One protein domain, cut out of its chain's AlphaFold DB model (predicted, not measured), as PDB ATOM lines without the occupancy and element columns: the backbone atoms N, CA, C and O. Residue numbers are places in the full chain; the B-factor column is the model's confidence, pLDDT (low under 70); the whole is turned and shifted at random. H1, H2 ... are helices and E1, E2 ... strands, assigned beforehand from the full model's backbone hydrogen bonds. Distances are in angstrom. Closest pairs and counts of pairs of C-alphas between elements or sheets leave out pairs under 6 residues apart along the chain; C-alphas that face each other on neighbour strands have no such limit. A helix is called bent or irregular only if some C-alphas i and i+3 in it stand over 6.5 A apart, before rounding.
ATOM      1  N   ASP A   4       3.229 -14.285 -77.252       96.50
ATOM      2  CA  ASP A   4       2.647 -14.668 -78.541       96.50
ATOM      3  C   ASP A   4       2.189 -13.448 -79.343       96.50
ATOM      4  O   ASP A   4       2.445 -13.352 -80.549       96.50
ATOM      5  N   CYS A   5       1.566 -12.466 -78.684       97.50
ATOM      6  CA  CYS A   5       1.171 -11.220 -79.337       97.50
ATOM      7  C   CYS A   5       2.389 -10.398 -79.756       97.50
ATOM      8  O   CYS A   5       2.415  -9.873 -80.870       97.50
ATOM      9  N   TYR A   6       3.413 -10.317 -78.900       97.94
ATOM     10  CA  TYR A   6       4.666  -9.650 -79.245       97.94
ATOM     11  C   TYR A   6       5.296 -10.278 -80.493       97.94
ATOM     12  O   TYR A   6       5.536  -9.580 -81.477       97.94
ATOM     13  N   LYS A   7       5.471 -11.604 -80.488       97.00
ATOM     14  CA  LYS A   7       6.040 -12.367 -81.602       97.00
ATOM     15  C   LYS A   7       5.218 -12.222 -82.877       97.00
ATOM     16  O   LYS A   7       5.774 -12.100 -83.967       97.00
ATOM     17  N   THR A   8       3.893 -12.208 -82.758       96.81
ATOM     18  CA  THR A   8       2.994 -11.965 -83.892       96.81
ATOM     19  C   THR A   8       3.266 -10.596 -84.517       96.81
ATOM     20  O   THR A   8       3.456 -10.499 -85.729       96.81
ATOM     21  N   LEU A   9       3.360  -9.541 -83.704       97.44
ATOM     22  CA  LEU A   9       3.594  -8.177 -84.187       97.44
ATOM     23  C   LEU A   9       5.033  -7.910 -84.642       97.44
ATOM     24  O   LEU A   9       5.239  -6.971 -85.419       97.44
ATOM     25  N   SER A  10       6.004  -8.706 -84.185       97.56
ATOM     26  CA  SER A  10       7.404  -8.593 -84.600       97.56
ATOM     27  C   SER A  10       7.774  -9.432 -85.824       97.56
ATOM     28  O   SER A  10       8.742  -9.113 -86.510       97.56
ATOM     29  N   SER A  11       6.992 -10.465 -86.153       95.19
ATOM     30  CA  SER A  11       7.291 -11.378 -87.269       95.19
ATOM     31  C   SER A  11       6.363 -11.243 -88.475       95.19
ATOM     32  O   SER A  11       6.808 -11.447 -89.605       95.19
ATOM     33  N   VAL A  12       5.085 -10.900 -88.279       96.31
ATOM     34  CA  VAL A  12       4.119 -10.830 -89.383       96.31
ATOM     35  C   VAL A  12       4.350  -9.559 -90.211       96.31
ATOM     36  O   VAL A  12       4.219  -8.454 -89.677       96.31
ATOM     37  N   PRO A  13       4.653  -9.671 -91.518       95.56
ATOM     38  CA  PRO A  13       4.830  -8.506 -92.372       95.56
ATOM     39  C   PRO A  13       3.494  -7.796 -92.616       95.56
ATOM     40  O   PRO A  13       2.500  -8.410 -93.003       95.56
ATOM     41  N   VAL A  14       3.490  -6.475 -92.456       96.62
ATOM     42  CA  VAL A  14       2.352  -5.608 -92.774       96.62
ATOM     43  C   VAL A  14       2.706  -4.768 -93.992       96.62
ATOM     44  O   VAL A  14       3.833  -4.283 -94.110       96.62
ATOM     45  N   ARG A  15       1.752  -4.595 -94.914       97.12
ATOM     46  CA  ARG A  15       1.896  -3.650 -96.023       97.12
ATOM     47  C   ARG A  15       1.434  -2.265 -95.575       97.12
ATOM     48  O   ARG A  15       0.294  -2.093 -95.152       97.12
ATOM     49  N   TRP A  16       2.328  -1.295 -95.699       96.94
ATOM     50  CA  TRP A  16       2.092   0.124 -95.483       96.94
ATOM     51  C   TRP A  16       2.074   0.810 -96.847       96.94
ATOM     52  O   TRP A  16       3.012   0.641 -97.631       96.94
ATOM     53  N   ILE A  17       1.006   1.534 -97.155       97.19
ATOM     54  CA  ILE A  17       0.784   2.165 -98.453       97.19
ATOM     55  C   ILE A  17       0.514   3.652 -98.284       97.19
ATOM     56  O   ILE A  17      -0.220   4.071 -97.391       97.19
ATOM     57  N   ASP A  18       1.088   4.433 -99.187       96.62
ATOM     58  CA  ASP A  18       0.737   5.829 -99.365       96.62
ATOM     59  C   ASP A  18       0.672   6.146-100.859       96.62
ATOM     60  O   ASP A  18       1.608   5.868-101.615       96.62
ATOM     61  N   ARG A  19      -0.466   6.666-101.311       95.88
ATOM     62  CA  ARG A  19      -0.719   6.946-102.723       95.88
ATOM     63  C   ARG A  19      -1.460   8.260-102.852       95.88
ATOM     64  O   ARG A  19      -2.559   8.408-102.322       95.88
ATOM     65  N   GLY A  20      -0.904   9.166-103.641       96.12
ATOM     66  CA  GLY A  20      -1.469  10.494-103.788       96.12
ATOM     67  C   GLY A  20      -0.721  11.356-104.791       96.12
ATOM     68  O   GLY A  20       0.056  10.871-105.618       96.12
ATOM     69  N   HIS A  21      -1.018  12.645-104.707       96.19
ATOM     70  CA  HIS A  21      -0.423  13.696-105.509       96.19
ATOM     71  C   HIS A  21      -0.113  14.883-104.600       96.19
ATOM     72  O   HIS A  21      -1.002  15.346-103.887       96.19
ATOM     73  N   ASP A  22       1.124  15.368-104.631       93.69
ATOM     74  CA  ASP A  22       1.546  16.547-103.876       93.69
ATOM     75  C   ASP A  22       2.680  17.272-104.611       93.69
ATOM     76  O   ASP A  22       3.507  16.643-105.274       93.69
ATOM     77  N   GLY A  23       2.700  18.604-104.540       90.31
ATOM     78  CA  GLY A  23       3.743  19.433-105.156       90.31
ATOM     79  C   GLY A  23       3.947  19.225-106.665       90.31
ATOM     80  O   GLY A  23       5.040  19.478-107.165       90.31
ATOM     81  N   GLY A  24       2.934  18.737-107.391       94.50
ATOM     82  CA  GLY A  24       3.034  18.396-108.816       94.50
ATOM     83  C   GLY A  24       3.538  16.976-109.109       94.50
ATOM     84  O   GLY A  24       3.619  16.593-110.275       94.50
ATOM     85  N   TYR A  25       3.824  16.168-108.086       94.62
ATOM     86  CA  TYR A  25       4.321  14.801-108.223       94.62
ATOM     87  C   TYR A  25       3.268  13.781-107.804       94.62
ATOM     88  O   TYR A  25       2.597  13.932-106.787       94.62
ATOM     89  N   ASN A  26       3.155  12.700-108.577       97.06
ATOM     90  CA  ASN A  26       2.384  11.525-108.183       97.06
ATOM     91  C   ASN A  26       3.293  10.551-107.434       97.06
ATOM     92  O   ASN A  26       4.412  10.292-107.876       97.06
ATOM     93  N   PHE A  27       2.791   9.961-106.355       96.50
ATOM     94  CA  PHE A  27       3.519   8.953-105.589       96.50
ATOM     95  C   PHE A  27       2.650   7.729-105.303       96.50
ATOM     96  O   PHE A  27       1.422   7.798-105.214       96.50
ATOM     97  N   HIS A  28       3.316   6.582-105.185       96.56
ATOM     98  CA  HIS A  28       2.715   5.307-104.819       96.56
ATOM     99  C   HIS A  28       3.757   4.485-104.061       96.56
ATOM    100  O   HIS A  28       4.456   3.641-104.619       96.56
ATOM    101  N   ASN A  29       3.882   4.789-102.778       96.44
ATOM    102  CA  ASN A  29       4.844   4.175-101.888       96.44
ATOM    103  C   ASN A  29       4.241   2.912-101.283       96.44
ATOM    104  O   ASN A  29       3.117   2.921-100.779       96.44
ATOM    105  N   VAL A  30       5.005   1.826-101.320       96.19
ATOM    106  CA  VAL A  30       4.666   0.571-100.652       96.19
ATOM    107  C   VAL A  30       5.863   0.156 -99.818       96.19
ATOM    108  O   VAL A  30       6.960  -0.027-100.338       96.19
ATOM    109  N   TYR A  31       5.634  -0.030 -98.527       96.00
ATOM    110  CA  TYR A  31       6.626  -0.512 -97.582       96.00
ATOM    111  C   TYR A  31       6.090  -1.762 -96.890       96.00
ATOM    112  O   TYR A  31       4.926  -1.805 -96.500       96.00
ATOM    113  N   VAL A  32       6.910  -2.801 -96.758       96.50
ATOM    114  CA  VAL A  32       6.498  -4.066 -96.136       96.50
ATOM    115  C   VAL A  32       7.383  -4.334 -94.940       96.50
ATOM    116  O   VAL A  32       8.588  -4.517 -95.084       96.50
ATOM    117  N   SER A  33       6.792  -4.312 -93.751       96.88
ATOM    118  CA  SER A  33       7.534  -4.480 -92.506       96.88
ATOM    119  C   SER A  33       6.581  -4.790 -91.351       96.88
ATOM    120  O   SER A  33       5.439  -4.317 -91.387       96.88
ATOM    121  N   PRO A  34       7.008  -5.556 -90.333       97.31
ATOM    122  CA  PRO A  34       6.215  -5.779 -89.129       97.31
ATOM    123  C   PRO A  34       5.924  -4.486 -88.358       97.31
ATOM    124  O   PRO A  34       6.520  -3.432 -88.608       97.31
ATOM    125  N   VAL A  35       5.012  -4.577 -87.389       97.88
ATOM    126  CA  VAL A  35       4.676  -3.460 -86.489       97.88
ATOM    127  C   VAL A  35       5.835  -3.186 -85.535       97.88
ATOM    128  O   VAL A  35       6.216  -2.033 -85.346       97.88
ATOM    129  N   ILE A  36       6.429  -4.237 -84.973       98.44
ATOM    130  CA  ILE A  36       7.591  -4.153 -84.086       98.44
ATOM    131  C   ILE A  36       8.811  -4.637 -84.868       98.44
ATOM    132  O   ILE A  36       8.894  -5.795 -85.246       98.44
ATOM    133  N   CYS A  37       9.758  -3.754 -85.151       98.19
ATOM    134  CA  CYS A  37      10.991  -4.120 -85.840       98.19
ATOM    135  C   CYS A  37      12.111  -4.315 -84.831       98.19
ATOM    136  O   CYS A  37      12.439  -3.384 -84.091       98.19
ATOM    137  N   GLU A  38      12.737  -5.483 -84.865       97.62
ATOM    138  CA  GLU A  38      13.905  -5.803 -84.050       97.62
ATOM    139  C   GLU A  38      15.207  -5.610 -84.838       97.62
ATOM    140  O   GLU A  38      15.229  -5.642 -86.072       97.62
ATOM    141  N   ASP A  39      16.299  -5.353 -84.124       95.75
ATOM    142  CA  ASP A  39      17.647  -5.485 -84.665       95.75
ATOM    143  C   ASP A  39      18.125  -6.950 -84.646       95.75
ATOM    144  O   ASP A  39      17.421  -7.860 -84.213       95.75
ATOM    145  N   SER A  40      19.351  -7.191 -85.116       94.81
ATOM    146  CA  SER A  40      19.955  -8.530 -85.149       94.81
ATOM    147  C   SER A  40      20.178  -9.159 -83.769       94.81
ATOM    148  O   SER A  40      20.484 -10.345 -83.691       94.81
ATOM    149  N   CYS A  41      20.067  -8.378 -82.695       95.94
ATOM    150  CA  CYS A  41      20.225  -8.823 -81.316       95.94
ATOM    151  C   CYS A  41      18.870  -9.023 -80.613       95.94
ATOM    152  O   CYS A  41      18.855  -9.317 -79.421       95.94
ATOM    153  N   GLY A  42      17.746  -8.848 -81.320       93.31
ATOM    154  CA  GLY A  42      16.401  -8.959 -80.753       93.31
ATOM    155  C   GLY A  42      15.942  -7.718 -79.981       93.31
ATOM    156  O   GLY A  42      14.930  -7.772 -79.290       93.31
ATOM    157  N   ASN A  43      16.652  -6.587 -80.070       96.50
ATOM    158  CA  ASN A  43      16.192  -5.351 -79.436       96.50
ATOM    159  C   ASN A  43      15.218  -4.615 -80.352       96.50
ATOM    160  O   ASN A  43      15.466  -4.475 -81.551       96.50
ATOM    161  N   VAL A  44      14.156  -4.044 -79.781       97.19
ATOM    162  CA  VAL A  44      13.229  -3.188 -80.529       97.19
ATOM    163  C   VAL A  44      13.974  -1.969 -81.076       97.19
ATOM    164  O   VAL A  44      14.440  -1.106 -80.331       97.19
ATOM    165  N   LYS A  45      14.043  -1.885 -82.402       97.12
ATOM    166  CA  LYS A  45      14.709  -0.822 -83.156       97.12
ATOM    167  C   LYS A  45      13.732   0.238 -83.654       97.12
ATOM    168  O   LYS A  45      14.103   1.407 -83.758       97.12
ATOM    169  N   ARG A  46      12.516  -0.164 -84.032       97.88
ATOM    170  CA  ARG A  46      11.514   0.736 -84.620       97.88
ATOM    171  C   ARG A  46      10.100   0.193 -84.446       97.88
ATOM    172  O   ARG A  46       9.886  -1.010 -84.542       97.88
ATOM    173  N   ILE A  47       9.142   1.093 -84.272       98.25
ATOM    174  CA  ILE A  47       7.714   0.798 -84.339       98.25
ATOM    175  C   ILE A  47       7.147   1.372 -85.641       98.25
ATOM    176  O   ILE A  47       7.264   2.567 -85.901       98.25
ATOM    177  N   ASN A  48       6.528   0.527 -86.464       97.81
ATOM    178  CA  ASN A  48       5.733   0.946 -87.614       97.81
ATOM    179  C   ASN A  48       4.258   0.877 -87.237       97.81
ATOM    180  O   ASN A  48       3.691  -0.207 -87.123       97.81
ATOM    181  N   PHE A  49       3.630   2.032 -87.043       97.31
ATOM    182  CA  PHE A  49       2.211   2.074 -86.734       97.31
ATOM    183  C   PHE A  49       1.572   3.347 -87.285       97.31
ATOM    184  O   PHE A  49       1.863   4.456 -86.842       97.31
ATOM    185  N   SER A  50       0.694   3.177 -88.272       95.69
ATOM    186  CA  SER A  50      -0.174   4.228 -88.791       95.69
ATOM    187  C   SER A  50      -1.419   3.589 -89.395       95.69
ATOM    188  O   SER A  50      -1.336   2.965 -90.449       95.69
ATOM    189  N   GLU A  51      -2.569   3.735 -88.735       91.69
ATOM    190  CA  GLU A  51      -3.824   3.136 -89.221       91.69
ATOM    191  C   GLU A  51      -4.214   3.654 -90.610       91.69
ATOM    192  O   GLU A  51      -4.667   2.883 -91.448       91.69
ATOM    193  N   HIS A  52      -3.971   4.937 -90.894       92.94
ATOM    194  CA  HIS A  52      -4.298   5.545 -92.188       92.94
ATOM    195  C   HIS A  52      -3.483   4.984 -93.357       92.94
ATOM    196  O   HIS A  52      -3.966   4.990 -94.484       92.94
ATOM    197  N   HIS A  53      -2.268   4.504 -93.089       95.69
ATOM    198  CA  HIS A  53      -1.364   3.974 -94.111       95.69
ATOM    199  C   HIS A  53      -1.289   2.448 -94.090       95.69
ATOM    200  O   HIS A  53      -0.511   1.867 -94.841       95.69
ATOM    201  N   ARG A  54      -2.049   1.762 -93.231       96.00
ATOM    202  CA  ARG A  54      -2.107   0.300 -93.248       96.00
ATOM    203  C   ARG A  54      -2.945  -0.140 -94.446       96.00
ATOM    204  O   ARG A  54      -4.116   0.209 -94.554       96.00
ATOM    205  N   ASP A  55      -2.333  -0.885 -95.358       96.00
ATOM    206  CA  ASP A  55      -2.992  -1.327 -96.586       96.00
ATOM    207  C   ASP A  55      -4.119  -2.327 -96.264       96.00
ATOM    208  O   ASP A  55      -4.028  -3.120 -95.324       96.00
ATOM    209  N   SER A  56      -5.177  -2.322 -97.075       93.06
ATOM    210  CA  SER A  56      -6.250  -3.319 -97.001       93.06
ATOM    211  C   SER A  56      -5.778  -4.705 -97.444       93.06
ATOM    212  O   SER A  56      -6.331  -5.721 -97.022       93.06
ATOM    213  N   LYS A  57      -4.735  -4.769 -98.279       91.69
ATOM    214  CA  LYS A  57      -4.096  -6.024 -98.677       91.69
ATOM    215  C   LYS A  57      -3.162  -6.516 -97.582       91.69
ATOM    216  O   LYS A  57      -2.070  -5.972 -97.394       91.69
ATOM    217  N   PHE A  58      -3.550  -7.613 -96.946       90.88
ATOM    218  CA  PHE A  58      -2.817  -8.183 -95.828       90.88
ATOM    219  C   PHE A  58      -2.206  -9.550 -96.194       90.88
ATOM    220  O   PHE A  58      -2.956 -10.463 -96.541       90.88
ATOM    221  N   PRO A  59      -0.865  -9.710 -96.183       85.25
ATOM    222  CA  PRO A  59      -0.192 -10.899 -96.714       85.25
ATOM    223  C   PRO A  59      -0.120 -12.038 -95.680       85.25
ATOM    224  O   PRO A  59       0.950 -12.578 -95.411       85.25
ATOM    225  N   VAL A  60      -1.259 -12.401 -95.091       89.06
ATOM    226  CA  VAL A  60      -1.389 -13.556 -94.189       89.06
ATOM    227  C   VAL A  60      -2.521 -14.462 -94.656       89.06
ATOM    228  O   VAL A  60      -3.451 -14.016 -95.330       89.06
ATOM    229  N   SER A  61      -2.451 -15.743 -94.304       91.25
ATOM    230  CA  SER A  61      -3.536 -16.681 -94.579       91.25
ATOM    231  C   SER A  61      -4.786 -16.319 -93.770       91.25
ATOM    232  O   SER A  61      -4.691 -15.787 -92.662       91.25
ATOM    233  N   ILE A  62      -5.969 -16.589 -94.331       92.88
ATOM    234  CA  ILE A  62      -7.258 -16.165 -93.758       92.88
ATOM    235  C   ILE A  62      -7.473 -16.677 -92.325       92.88
ATOM    236  O   ILE A  62      -7.972 -15.950 -91.470       92.88
ATOM    237  N   ASP A  63      -7.013 -17.894 -92.042       93.06
ATOM    238  CA  ASP A  63      -7.055 -18.544 -90.733       93.06
ATOM    239  C   ASP A  63      -6.168 -17.852 -89.689       93.06
ATOM    240  O   ASP A  63      -6.395 -18.026 -88.500       93.06
ATOM    241  N   ARG A  64      -5.198 -17.025 -90.100       91.31
ATOM    242  CA  ARG A  64      -4.271 -16.313 -89.200       91.31
ATOM    243  C   ARG A  64      -4.556 -14.824 -89.062       91.31
ATOM    244  O   ARG A  64      -3.929 -14.159 -88.241       91.31
ATOM    245  N   VAL A  65      -5.503 -14.294 -89.837       95.25
ATOM    246  CA  VAL A  65      -5.873 -12.871 -89.797       95.25
ATOM    247  C   VAL A  65      -6.301 -12.460 -88.387       95.25
ATOM    248  O   VAL A  65      -5.803 -11.463 -87.870       95.25
ATOM    249  N   HIS A  66      -7.179 -13.243 -87.751       95.69
ATOM    250  CA  HIS A  66      -7.701 -12.932 -86.418       95.69
ATOM    251  C   HIS A  66      -6.592 -12.867 -85.355       95.69
ATOM    252  O   HIS A  66      -6.559 -11.916 -84.590       95.69
ATOM    253  N   ILE A  67      -5.615 -13.781 -85.400       95.56
ATOM    254  CA  ILE A  67      -4.468 -13.812 -84.474       95.56
ATOM    255  C   ILE A  67      -3.695 -12.487 -84.514       95.56
ATOM    256  O   ILE A  67      -3.322 -11.936 -83.478       95.56
ATOM    257  N   TRP A  68      -3.468 -11.944 -85.714       96.50
ATOM    258  CA  TRP A  68      -2.794 -10.655 -85.854       96.50
ATOM    259  C   TRP A  68      -3.653  -9.493 -85.346       96.50
ATOM    260  O   TRP A  68      -3.130  -8.595 -84.681       96.50
ATOM    261  N   TYR A  69      -4.961  -9.516 -85.619       96.69
ATOM    262  CA  TYR A  69      -5.877  -8.484 -85.131       96.69
ATOM    263  C   TYR A  69      -6.012  -8.487 -83.597       96.69
ATOM    264  O   TYR A  69      -5.989  -7.420 -82.985       96.69
ATOM    265  N   ASP A  70      -6.041  -9.658 -82.963       97.19
ATOM    266  CA  ASP A  70      -6.047  -9.787 -81.502       97.19
ATOM    267  C   ASP A  70      -4.753  -9.218 -80.891       97.19
ATOM    268  O   ASP A  70      -4.765  -8.545 -79.852       97.19
ATOM    269  N   ALA A  71      -3.613  -9.440 -81.556       97.88
ATOM    270  CA  ALA A  71      -2.325  -8.915 -81.121       97.88
ATOM    271  C   ALA A  71      -2.238  -7.384 -81.271       97.88
ATOM    272  O   ALA A  71      -1.842  -6.697 -80.322       97.88
ATOM    273  N   ILE A  72      -2.632  -6.825 -82.425       97.38
ATOM    274  CA  ILE A  72      -2.583  -5.370 -82.648       97.38
ATOM    275  C   ILE A  72      -3.576  -4.634 -81.747       97.38
ATOM    276  O   ILE A  72      -3.255  -3.553 -81.262       97.38
ATOM    277  N   GLU A  73      -4.733  -5.226 -81.430       97.19
ATOM    278  CA  GLU A  73      -5.683  -4.645 -80.480       97.19
ATOM    279  C   GLU A  73      -5.037  -4.461 -79.097       97.19
ATOM    280  O   GLU A  73      -5.152  -3.394 -78.488       97.19
ATOM    281  N   LYS A  74      -4.299  -5.464 -78.604       97.88
ATOM    282  CA  LYS A  74      -3.562  -5.354 -77.333       97.88
ATOM    283  C   LYS A  74      -2.486  -4.271 -77.391       97.88
ATOM    284  O   LYS A  74      -2.334  -3.523 -76.424       97.88
ATOM    285  N   PHE A  75      -1.759  -4.163 -78.502       97.56
ATOM    286  CA  PHE A  75      -0.783  -3.090 -78.703       97.56
ATOM    287  C   PHE A  75      -1.447  -1.709 -78.673       97.56
ATOM    288  O   PHE A  75      -0.994  -0.834 -77.939       97.56
ATOM    289  N   VAL A  76      -2.557  -1.529 -79.392       96.62
ATOM    290  CA  VAL A  76      -3.320  -0.274 -79.422       96.62
ATOM    291  C   VAL A  76      -3.850   0.075 -78.032       96.62
ATOM    292  O   VAL A  76      -3.680   1.206 -77.588       96.62
ATOM    293  N   LYS A  77      -4.400  -0.889 -77.282       96.38
ATOM    294  CA  LYS A  77      -4.834  -0.667 -75.888       96.38
ATOM    295  C   LYS A  77      -3.701  -0.157 -74.996       96.38
ATOM    296  O   LYS A  77      -3.936   0.693 -74.141       96.38
ATOM    297  N   ILE A  78      -2.478  -0.653 -75.190       95.94
ATOM    298  CA  ILE A  78      -1.299  -0.152 -74.475       95.94
ATOM    299  C   ILE A  78      -0.950   1.255 -74.961       95.94
ATOM    300  O   ILE A  78      -0.833   2.150 -74.133       95.94
ATOM    301  N   ALA A  79      -0.830   1.465 -76.275       95.06
ATOM    302  CA  ALA A  79      -0.454   2.747 -76.877       95.06
ATOM    303  C   ALA A  79      -1.408   3.894 -76.503       95.06
ATOM    304  O   ALA A  79      -0.977   5.038 -76.373       95.06
ATOM    305  N   TYR A  80      -2.689   3.579 -76.294       94.44
ATOM    306  CA  TYR A  80      -3.721   4.529 -75.888       94.44
ATOM    307  C   TYR A  80      -3.963   4.582 -74.369       94.44
ATOM    308  O   TYR A  80      -4.885   5.260 -73.917       94.44
ATOM    309  N   ASN A  81      -3.153   3.897 -73.556       96.44
ATOM    310  CA  ASN A  81      -3.296   3.935 -72.104       96.44
ATOM    311  C   ASN A  81      -2.918   5.322 -71.558       96.44
ATOM    312  O   ASN A  81      -1.779   5.769 -71.681       96.44
ATOM    313  N   GLU A  82      -3.859   5.985 -70.886       94.75
ATOM    314  CA  GLU A  82      -3.682   7.342 -70.350       94.75
ATOM    315  C   GLU A  82      -2.486   7.481 -69.399       94.75
ATOM    316  O   GLU A  82      -1.910   8.560 -69.294       94.75
ATOM    317  N   LYS A  83      -2.056   6.391 -68.748       96.12
ATOM    318  CA  LYS A  83      -0.895   6.396 -67.846       96.12
ATOM    319  C   LYS A  83       0.445   6.580 -68.563       96.12
ATOM    320  O   LYS A  83       1.420   6.930 -67.904       96.12
ATOM    321  N   ILE A  84       0.518   6.313 -69.869       94.62
ATOM    322  CA  ILE A  84       1.761   6.422 -70.656       94.62
ATOM    323  C   ILE A  84       1.720   7.549 -71.694       94.62
ATOM    324  O   ILE A  84       2.743   7.856 -72.306       94.62
ATOM    325  N   ILE A  85       0.560   8.178 -71.899       96.19
ATOM    326  CA  ILE A  85       0.411   9.296 -72.831       96.19
ATOM    327  C   ILE A  85       0.834  10.591 -72.142       96.19
ATOM    328  O   ILE A  85       0.227  11.022 -71.165       96.19
ATOM    329  N   SER A  86       1.807  11.284 -72.730       95.56
ATOM    330  CA  SER A  86       2.094  12.676 -72.383       95.56
ATOM    331  C   SER A  86       1.305  13.615 -73.294       95.56
ATOM    332  O   SER A  86       1.421  13.548 -74.518       95.56
ATOM    333  N   THR A  87       0.484  14.489 -72.706       96.31
ATOM    334  CA  THR A  87      -0.323  15.470 -73.446       96.31
ATOM    335  C   THR A  87       0.113  16.886 -73.102       96.31
ATOM    336  O   THR A  87       0.094  17.282 -71.941       96.31
ATOM    337  N   PHE A  88       0.417  17.684 -74.122       95.62
ATOM    338  CA  PHE A  88       0.714  19.108 -73.982       95.62
ATOM    339  C   PHE A  88       0.185  19.892 -75.186       95.62
ATOM    340  O   PHE A  88      -0.123  19.330 -76.240       95.62
ATOM    341  N   LYS A  89       0.048  21.210 -75.022       95.75
ATOM    342  CA  LYS A  89      -0.433  22.121 -76.066       95.75
ATOM    343  C   LYS A  89       0.720  22.988 -76.556       95.75
ATOM    344  O   LYS A  89       1.216  23.814 -75.799       95.75
ATOM    345  N   MET A  90       1.088  22.822 -77.824       96.81
ATOM    346  CA  MET A  90       2.055  23.699 -78.486       96.81
ATOM    347  C   MET A  90       1.472  25.100 -78.693       96.81
ATOM    348  O   MET A  90       0.292  25.246 -79.035       96.81
ATOM    349  N   LYS A  91       2.315  26.112 -78.522       96.44
ATOM    350  CA  LYS A  91       2.055  27.523 -78.806       96.44
ATOM    351  C   LYS A  91       2.802  27.951 -80.078       96.44
ATOM    352  O   LYS A  91       3.748  27.278 -80.487       96.44
ATOM    353  N   PRO A  92       2.395  29.054 -80.731       97.38
ATOM    354  CA  PRO A  92       3.178  29.631 -81.819       97.38
ATOM    355  C   PRO A  92       4.628  29.883 -81.380       97.38
ATOM    356  O   PRO A  92       4.852  30.474 -80.328       97.38
ATOM    357  N   GLY A  93       5.588  29.420 -82.182       96.94
ATOM    358  CA  GLY A  93       7.022  29.484 -81.876       96.94
ATOM    359  C   GLY A  93       7.595  28.225 -81.212       96.94
ATOM    360  O   GLY A  93       8.806  28.034 -81.267       96.94
ATOM    361  N   ASP A  94       6.761  27.340 -80.656       97.81
ATOM    362  CA  ASP A  94       7.242  26.083 -80.080       97.81
ATOM    363  C   ASP A  94       7.718  25.124 -81.178       97.81
ATOM    364  O   ASP A  94       7.035  24.908 -82.184       97.81
ATOM    365  N   ILE A  95       8.856  24.473 -80.934       97.38
ATOM    366  CA  ILE A  95       9.384  23.399 -81.775       97.38
ATOM    367  C   ILE A  95       9.375  22.108 -80.964       97.38
ATOM    368  O   ILE A  95       9.944  22.037 -79.876       97.38
ATOM    369  N   LEU A  96       8.752  21.072 -81.518       96.81
ATOM    370  CA  LEU A  96       8.797  19.724 -80.972       96.81
ATOM    371  C   LEU A  96       9.693  18.859 -81.860       96.81
ATOM    372  O   LEU A  96       9.433  18.721 -83.052       96.81
ATOM    373  N   THR A  97      10.716  18.251 -81.265       97.38
ATOM    374  CA  THR A  97      11.555  17.235 -81.916       97.38
ATOM    375  C   THR A  97      11.437  15.927 -81.144       97.38
ATOM    376  O   THR A  97      11.368  15.934 -79.915       97.38
ATOM    377  N   PHE A  98      11.347  14.802 -81.850       97.19
ATOM    378  CA  PHE A  98      11.202  13.484 -81.235       97.19
ATOM    379  C   PHE A  98      11.676  12.378 -82.178       97.19
ATOM    380  O   PHE A  98      11.793  12.571 -83.388       97.19
ATOM    381  N   ASP A  99      11.931  11.202 -81.608       97.56
ATOM    382  CA  ASP A  99      12.285  10.004 -82.360       97.56
ATOM    383  C   ASP A  99      11.047   9.355 -82.991       97.56
ATOM    384  O   ASP A  99      10.304   8.644 -82.312       97.56
ATOM    385  N   ASN A 100      10.846   9.550 -84.295       97.12
ATOM    386  CA  ASN A 100       9.729   8.942 -85.025       97.12
ATOM    387  C   ASN A 100       9.853   7.411 -85.189       97.12
ATOM    388  O   ASN A 100       8.900   6.766 -85.612       97.12
ATOM    389  N   HIS A 101      10.998   6.797 -84.858       96.62
ATOM    390  CA  HIS A 101      11.110   5.335 -84.801       96.62
ATOM    391  C   HIS A 101      10.597   4.753 -83.481       96.62
ATOM    392  O   HIS A 101      10.286   3.565 -83.424       96.62
ATOM    393  N   ARG A 102      10.504   5.567 -82.426       96.50
ATOM    394  CA  ARG A 102      10.166   5.116 -81.072       96.50
ATOM    395  C   ARG A 102       8.835   5.667 -80.575       96.50
ATOM    396  O   ARG A 102       8.080   4.947 -79.929       96.50
ATOM    397  N   VAL A 103       8.578   6.950 -80.808       96.88
ATOM    398  CA  VAL A 103       7.463   7.679 -80.205       96.88
ATOM    399  C   VAL A 103       6.297   7.740 -81.183       96.88
ATOM    400  O   VAL A 103       6.373   8.387 -82.227       96.88
ATOM    401  N   LEU A 104       5.188   7.103 -80.806       97.06
ATOM    402  CA  LEU A 104       3.902   7.349 -81.446       97.06
ATOM    403  C   LEU A 104       3.393   8.732 -81.044       97.06
ATOM    404  O   LEU A 104       3.555   9.161 -79.902       97.06
ATOM    405  N   HIS A 105       2.754   9.422 -81.979       96.31
ATOM    406  CA  HIS A 105       2.219  10.752 -81.744       96.31
ATOM    407  C   HIS A 105       0.849  10.904 -82.399       96.31
ATOM    408  O   HIS A 105       0.501  10.219 -83.359       96.31
ATOM    409  N   GLY A 106       0.059  11.821 -81.857       94.56
ATOM    410  CA  GLY A 106      -1.284  12.107 -82.328       94.56
ATOM    411  C   GLY A 106      -1.746  13.474 -81.851       94.56
ATOM    412  O   GLY A 106      -0.999  14.235 -81.235       94.56
ATOM    413  N   ARG A 107      -3.001  13.803 -82.140       95.12
ATOM    414  CA  ARG A 107      -3.626  15.050 -81.696       95.12
ATOM    415  C   ARG A 107      -5.057  14.796 -81.256       95.12
ATOM    416  O   ARG A 107      -5.740  13.954 -81.829       95.12
ATOM    417  N   LYS A 108      -5.526  15.577 -80.285       94.75
ATOM    418  CA  LYS A 108      -6.955  15.639 -79.952       94.75
ATOM    419  C   LYS A 108      -7.728  16.360 -81.067       94.75
ATOM    420  O   LYS A 108      -7.153  17.141 -81.836       94.75
ATOM    421  N   GLY A 109      -9.031  16.091 -81.156       94.69
ATOM    422  CA  GLY A 109      -9.942  16.846 -82.017       94.69
ATOM    423  C   GLY A 109      -9.969  18.327 -81.625       94.69
ATOM    424  O   GLY A 109      -9.806  18.662 -80.453       94.69
ATOM    425  N   TYR A 110     -10.131  19.218 -82.603       94.00
ATOM    426  CA  TYR A 110     -10.211  20.662 -82.378       94.00
ATOM    427  C   TYR A 110     -11.091  21.334 -83.439       94.00
ATOM    428  O   TYR A 110     -11.341  20.754 -84.495       94.00
ATOM    429  N   GLN A 111     -11.528  22.560 -83.149       95.38
ATOM    430  CA  GLN A 111     -12.225  23.449 -84.079       95.38
ATOM    431  C   GLN A 111     -11.382  24.710 -84.333       95.38
ATOM    432  O   GLN A 111     -10.595  25.110 -83.472       95.38
ATOM    433  N   GLY A 112     -11.553  25.332 -85.503       94.44
ATOM    434  CA  GLY A 112     -10.803  26.519 -85.930       94.44
ATOM    435  C   GLY A 112      -9.562  26.205 -86.774       94.44
ATOM    436  O   GLY A 112      -9.368  25.077 -87.230       94.44
ATOM    437  N   SER A 113      -8.720  27.217 -86.989       93.44
ATOM    438  CA  SER A 113      -7.534  27.123 -87.850       93.44
ATOM    439  C   SER A 113      -6.267  26.837 -87.051       93.44
ATOM    440  O   SER A 113      -6.052  27.376 -85.966       93.44
ATOM    441  N   ARG A 114      -5.395  25.998 -87.612       94.69
ATOM    442  CA  ARG A 114      -4.084  25.670 -87.049       94.69
ATOM    443  C   ARG A 114      -3.093  25.453 -88.186       94.69
ATOM    444  O   ARG A 114      -3.409  24.727 -89.121       94.69
ATOM    445  N   LEU A 115      -1.896  26.018 -88.054       95.38
ATOM    446  CA  LEU A 115      -0.758  25.739 -88.925       95.38
ATOM    447  C   LEU A 115       0.364  25.107 -88.099       95.38
ATOM    448  O   LEU A 115       0.727  25.618 -87.041       95.38
ATOM    449  N   LEU A 116       0.893  23.989 -88.587       96.19
ATOM    450  CA  LEU A 116       2.151  23.404 -88.144       96.19
ATOM    451  C   LEU A 116       3.014  23.195 -89.383       96.19
ATOM    452  O   LEU A 116       2.508  22.723 -90.399       96.19
ATOM    453  N   ILE A 117       4.297  23.519 -89.282       96.62
ATOM    454  CA  ILE A 117       5.281  23.240 -90.327       96.62
ATOM    455  C   ILE A 117       6.154  22.105 -89.809       96.62
ATOM    456  O   ILE A 117       6.723  22.205 -88.722       96.62
ATOM    457  N   GLY A 118       6.194  21.006 -90.557       96.25
ATOM    458  CA  GLY A 118       6.966  19.816 -90.222       96.25
ATOM    459  C   GLY A 118       8.163  19.643 -91.148       96.25
ATOM    460  O   GLY A 118       8.160  20.114 -92.282       96.25
ATOM    461  N   GLY A 119       9.170  18.929 -90.658       96.38
ATOM    462  CA  GLY A 119      10.313  18.465 -91.433       96.38
ATOM    463  C   GLY A 119      10.862  17.184 -90.816       96.38
ATOM    464  O   GLY A 119      10.639  16.918 -89.634       96.38
ATOM    465  N   TYR A 120      11.571  16.392 -91.617       96.56
ATOM    466  CA  TYR A 120      12.184  15.140 -91.182       96.56
ATOM    467  C   TYR A 120      13.698  15.202 -91.359       96.56
ATOM    468  O   TYR A 120      14.201  15.848 -92.278       96.56
ATOM    469  N   LEU A 121      14.415  14.522 -90.467       97.12
ATOM    470  CA  LEU A 121      15.858  14.331 -90.536       97.12
ATOM    471  C   LEU A 121      16.163  12.849 -90.369       97.12
ATOM    472  O   LEU A 121      15.569  12.185 -89.517       97.12
ATOM    473  N   ASP A 122      17.132  12.357 -91.133       97.00
ATOM    474  CA  ASP A 122      17.635  11.004 -90.947       97.00
ATOM    475  C   ASP A 122      18.474  10.889 -89.674       97.00
ATOM    476  O   ASP A 122      19.289  11.754 -89.333       97.00
ATOM    477  N   TRP A 123      18.324   9.754 -88.991       96.06
ATOM    478  CA  TRP A 123      19.044   9.464 -87.753       96.06
ATOM    479  C   TRP A 123      20.566   9.468 -87.918       96.06
ATOM    480  O   TRP A 123      21.279   9.795 -86.968       96.06
ATOM    481  N   ASP A 124      21.075   9.148 -89.106       96.88
ATOM    482  CA  ASP A 124      22.513   9.169 -89.377       96.88
ATOM    483  C   ASP A 124      23.069  10.597 -89.412       96.88
ATOM    484  O   ASP A 124      24.163  10.837 -88.889       96.88
ATOM    485  N   LEU A 125      22.293  11.567 -89.913       97.12
ATOM    486  CA  LEU A 125      22.650  12.989 -89.865       97.12
ATOM    487  C   LEU A 125      22.691  13.489 -88.418       97.12
ATOM    488  O   LEU A 125      23.665  14.129 -88.011       97.12
ATOM    489  N   ILE A 126      21.677  13.134 -87.620       97.00
ATOM    490  CA  ILE A 126      21.602  13.499 -86.198       97.00
ATOM    491  C   ILE A 126      22.807  12.921 -85.444       97.00
ATOM    492  O   ILE A 126      23.561  13.668 -84.820       97.00
ATOM    493  N   LYS A 127      23.057  11.610 -85.562       97.25
ATOM    494  CA  LYS A 127      24.183  10.930 -84.893       97.25
ATOM    495  C   LYS A 127      25.541  11.466 -85.340       97.25
ATOM    496  O   LYS A 127      26.454  11.574 -84.523       97.25
ATOM    497  N   SER A 128      25.697  11.797 -86.623       98.25
ATOM    498  CA  SER A 128      26.909  12.437 -87.140       98.25
ATOM    499  C   SER A 128      27.174  13.764 -86.425       98.25
ATOM    500  O   SER A 128      28.235  13.936 -85.819       98.25
ATOM    501  N   ARG A 129      26.177  14.659 -86.385       97.62
ATOM    502  CA  ARG A 129      26.300  15.955 -85.707       97.62
ATOM    503  C   ARG A 129      26.563  15.798 -84.209       97.62
ATOM    504  O   ARG A 129      27.422  16.503 -83.684       97.62
ATOM    505  N   THR A 130      25.891  14.864 -83.535       97.56
ATOM    506  CA  THR A 130      26.114  14.585 -82.109       97.56
ATOM    507  C   THR A 130      27.560  14.175 -81.825       97.56
ATOM    508  O   THR A 130      28.167  14.743 -80.922       97.56
ATOM    509  N   ARG A 131      28.144  13.258 -82.612       97.88
ATOM    510  CA  ARG A 131      29.542  12.818 -82.428       97.88
ATOM    511  C   ARG A 131      30.542  13.966 -82.590       97.88
ATOM    512  O   ARG A 131      31.476  14.079 -81.801       97.88
ATOM    513  N   VAL A 132      30.326  14.841 -83.576       98.00
ATOM    514  CA  VAL A 132      31.166  16.037 -83.775       98.00
ATOM    515  C   VAL A 132      31.071  16.980 -82.573       98.00
ATOM    516  O   VAL A 132      32.101  17.395 -82.046       98.00
ATOM    517  N   LEU A 133      29.855  17.277 -82.102       97.62
ATOM    518  CA  LEU A 133      29.643  18.156 -80.947       97.62
ATOM    519  C   LEU A 133      30.254  17.580 -79.662       97.62
ATOM    520  O   LEU A 133      30.873  18.313 -78.898       97.62
ATOM    521  N   GLN A 134      30.131  16.269 -79.439       96.69
ATOM    522  CA  GLN A 134      30.742  15.589 -78.293       96.69
ATOM    523  C   GLN A 134      32.268  15.707 -78.302       96.69
ATOM    524  O   GLN A 134      32.860  15.999 -77.266       96.69
ATOM    525  N   SER A 135      32.902  15.523 -79.463       96.00
ATOM    526  CA  SER A 135      34.352  15.689 -79.618       96.00
ATOM    527  C   SER A 135      34.792  17.126 -79.327       96.00
ATOM    528  O   SER A 135      35.709  17.350 -78.540       96.00
ATOM    529  N   GLN A 136      34.081  18.116 -79.879       95.75
ATOM    530  CA  GLN A 136      34.370  19.534 -79.645       95.75
ATOM    531  C   GLN A 136      34.263  19.907 -78.162       95.75
ATOM    532  O   GLN A 136      35.183  20.507 -77.623       95.75
ATOM    533  N   LEU A 137      33.180  19.505 -77.490       95.06
ATOM    534  CA  LEU A 137      32.968  19.797 -76.069       95.06
ATOM    535  C   LEU A 137      33.992  19.101 -75.165       95.06
ATOM    536  O   LEU A 137      34.426  19.678 -74.172       95.06
ATOM    537  N   SER A 138      34.397  17.879 -75.514       90.88
ATOM    538  CA  SER A 138      35.399  17.128 -74.749       90.88
ATOM    539  C   SER A 138      36.786  17.765 -74.860       90.88
ATOM    540  O   SER A 138      37.497  17.839 -73.864       90.88
ATOM    541  N   ASN A 139      37.144  18.290 -76.037       76.25
ATOM    542  CA  ASN A 139      38.409  18.999 -76.250       76.25
ATOM    543  C   ASN A 139      38.447  20.375 -75.565       76.25
ATOM    544  O   ASN A 139      39.514  20.815 -75.149       76.25
ATOM    545  N   THR A 140      37.301  21.047 -75.415       66.75
ATOM    546  CA  THR A 140      37.218  22.324 -74.687       66.75
ATOM    547  C   THR A 140      37.424  22.157 -73.177       66.75
ATOM    548  O   THR A 140      37.915  23.077 -72.546       66.75
ATOM    549  N   ASN A 141      37.108  20.992 -72.599       58.97
ATOM    550  CA  ASN A 141      37.274  20.719 -71.161       58.97
ATOM    551  C   ASN A 141      38.703  20.293 -70.756       58.97
ATOM    552  O   ASN A 141      38.932  19.975 -69.590       58.97
ATOM    553  N   ILE A 142      39.640  20.215 -71.708       56.47
ATOM    554  CA  ILE A 142      41.047  19.836 -71.475       56.47
ATOM    555  C   ILE A 142      41.979  21.071 -71.535       56.47
ATOM    556  O   ILE A 142      43.165  20.959 -71.234       56.47
TER     557      ILE A 142
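Overview. This is residues 4 to 142 of the 143 residues of the protein "TauD domain-containing protein" of Acyrthosiphon pisum (UniProt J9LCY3). A loose body of two strand hairpins, two helices and long looping stretches has one long helix, H3, at its end as an arm, with residues 124 to 142 sticking out free. H1 is set between H2 and the small hairpin E3 E4, while the long narrow hairpin E1 E2 reaches away from them, its tip, residues 21 to 26, also free; residues 80 to 122, with no named element, make wide loops between H2 and H3. The printed part has 139 residues, with three named helices and four named strands in the order H1 E1 E2 E3 E4 H2 H3, and both two-stranded sheets are antiparallel. The class is mixed, helices and strands, with under half of the residues, 69, in named elements. The whole is loose, with a radius of gyration of the C-alphas of 19.2 A and spans of 64 by 47 by 40 A.

Arrangement. H1, residues 4 to 11, has its C-alpha of Ser 10 4.5 A from that of Ile 36 in E3, residues 36 to 38, their closest pair. H1 also touches H2, residues 62 to 79, about perpendicular at 79 degrees; the closest C-alphas are those of Cys 5 and Ala 71, 4.6 A apart, and H2 touches H1 with residues 67 to 74 alone. E1, residues 14 to 22, and E2, residues 25 to 33, form an antiparallel hairpin at 170 degrees, with N 16 and O 31 at 2.8 A and N 29 and O 18 at 2.8 A, within hydrogen-bond range. E2 runs on into E3 across a break of 2 residues, at 69 degrees, and the two meet only through their link. E3 and E4, residues 44 to 47, form a second antiparallel hairpin at 151 degrees, with N 37 and O 46 within hydrogen-bond range at 2.8 A. E1 and H2 are apart. H3, residues 123 to 140, is apart from each of the other named elements. Every O i to N i+4 pair is within hydrogen-bond range in H1 and H3, and 12 of 14 are in H2.

Along the chain. H1 begins at C-alpha 4, (2.647, -14.668, -78.541), and is 10.4 A long. E1 is 24.8 A long and E2 25.1 A; E3 and E4 are short. H2 is 26.2 A long and irregular, with C-alphas 63 and 66 7.1 A apart; it ends at C-alpha 79, (-0.454, 2.747, -76.877). H3, 25.8 A long, ends at C-alpha 140, (37.218, 22.324, -74.687).

Size, cuts and confidence. The C-alphas of Asp 63 and Ile 142 are the two farthest apart, at 64.5 A. Without the stretches that stand free, the body spans 49 by 37 by 32 A. The printed part has no cut. The links E4 to H2, 14 residues, and H2 to H3, 43 residues, are long. The mean pLDDT of the printed part is 95.0; residues 140 to 142 are under 70.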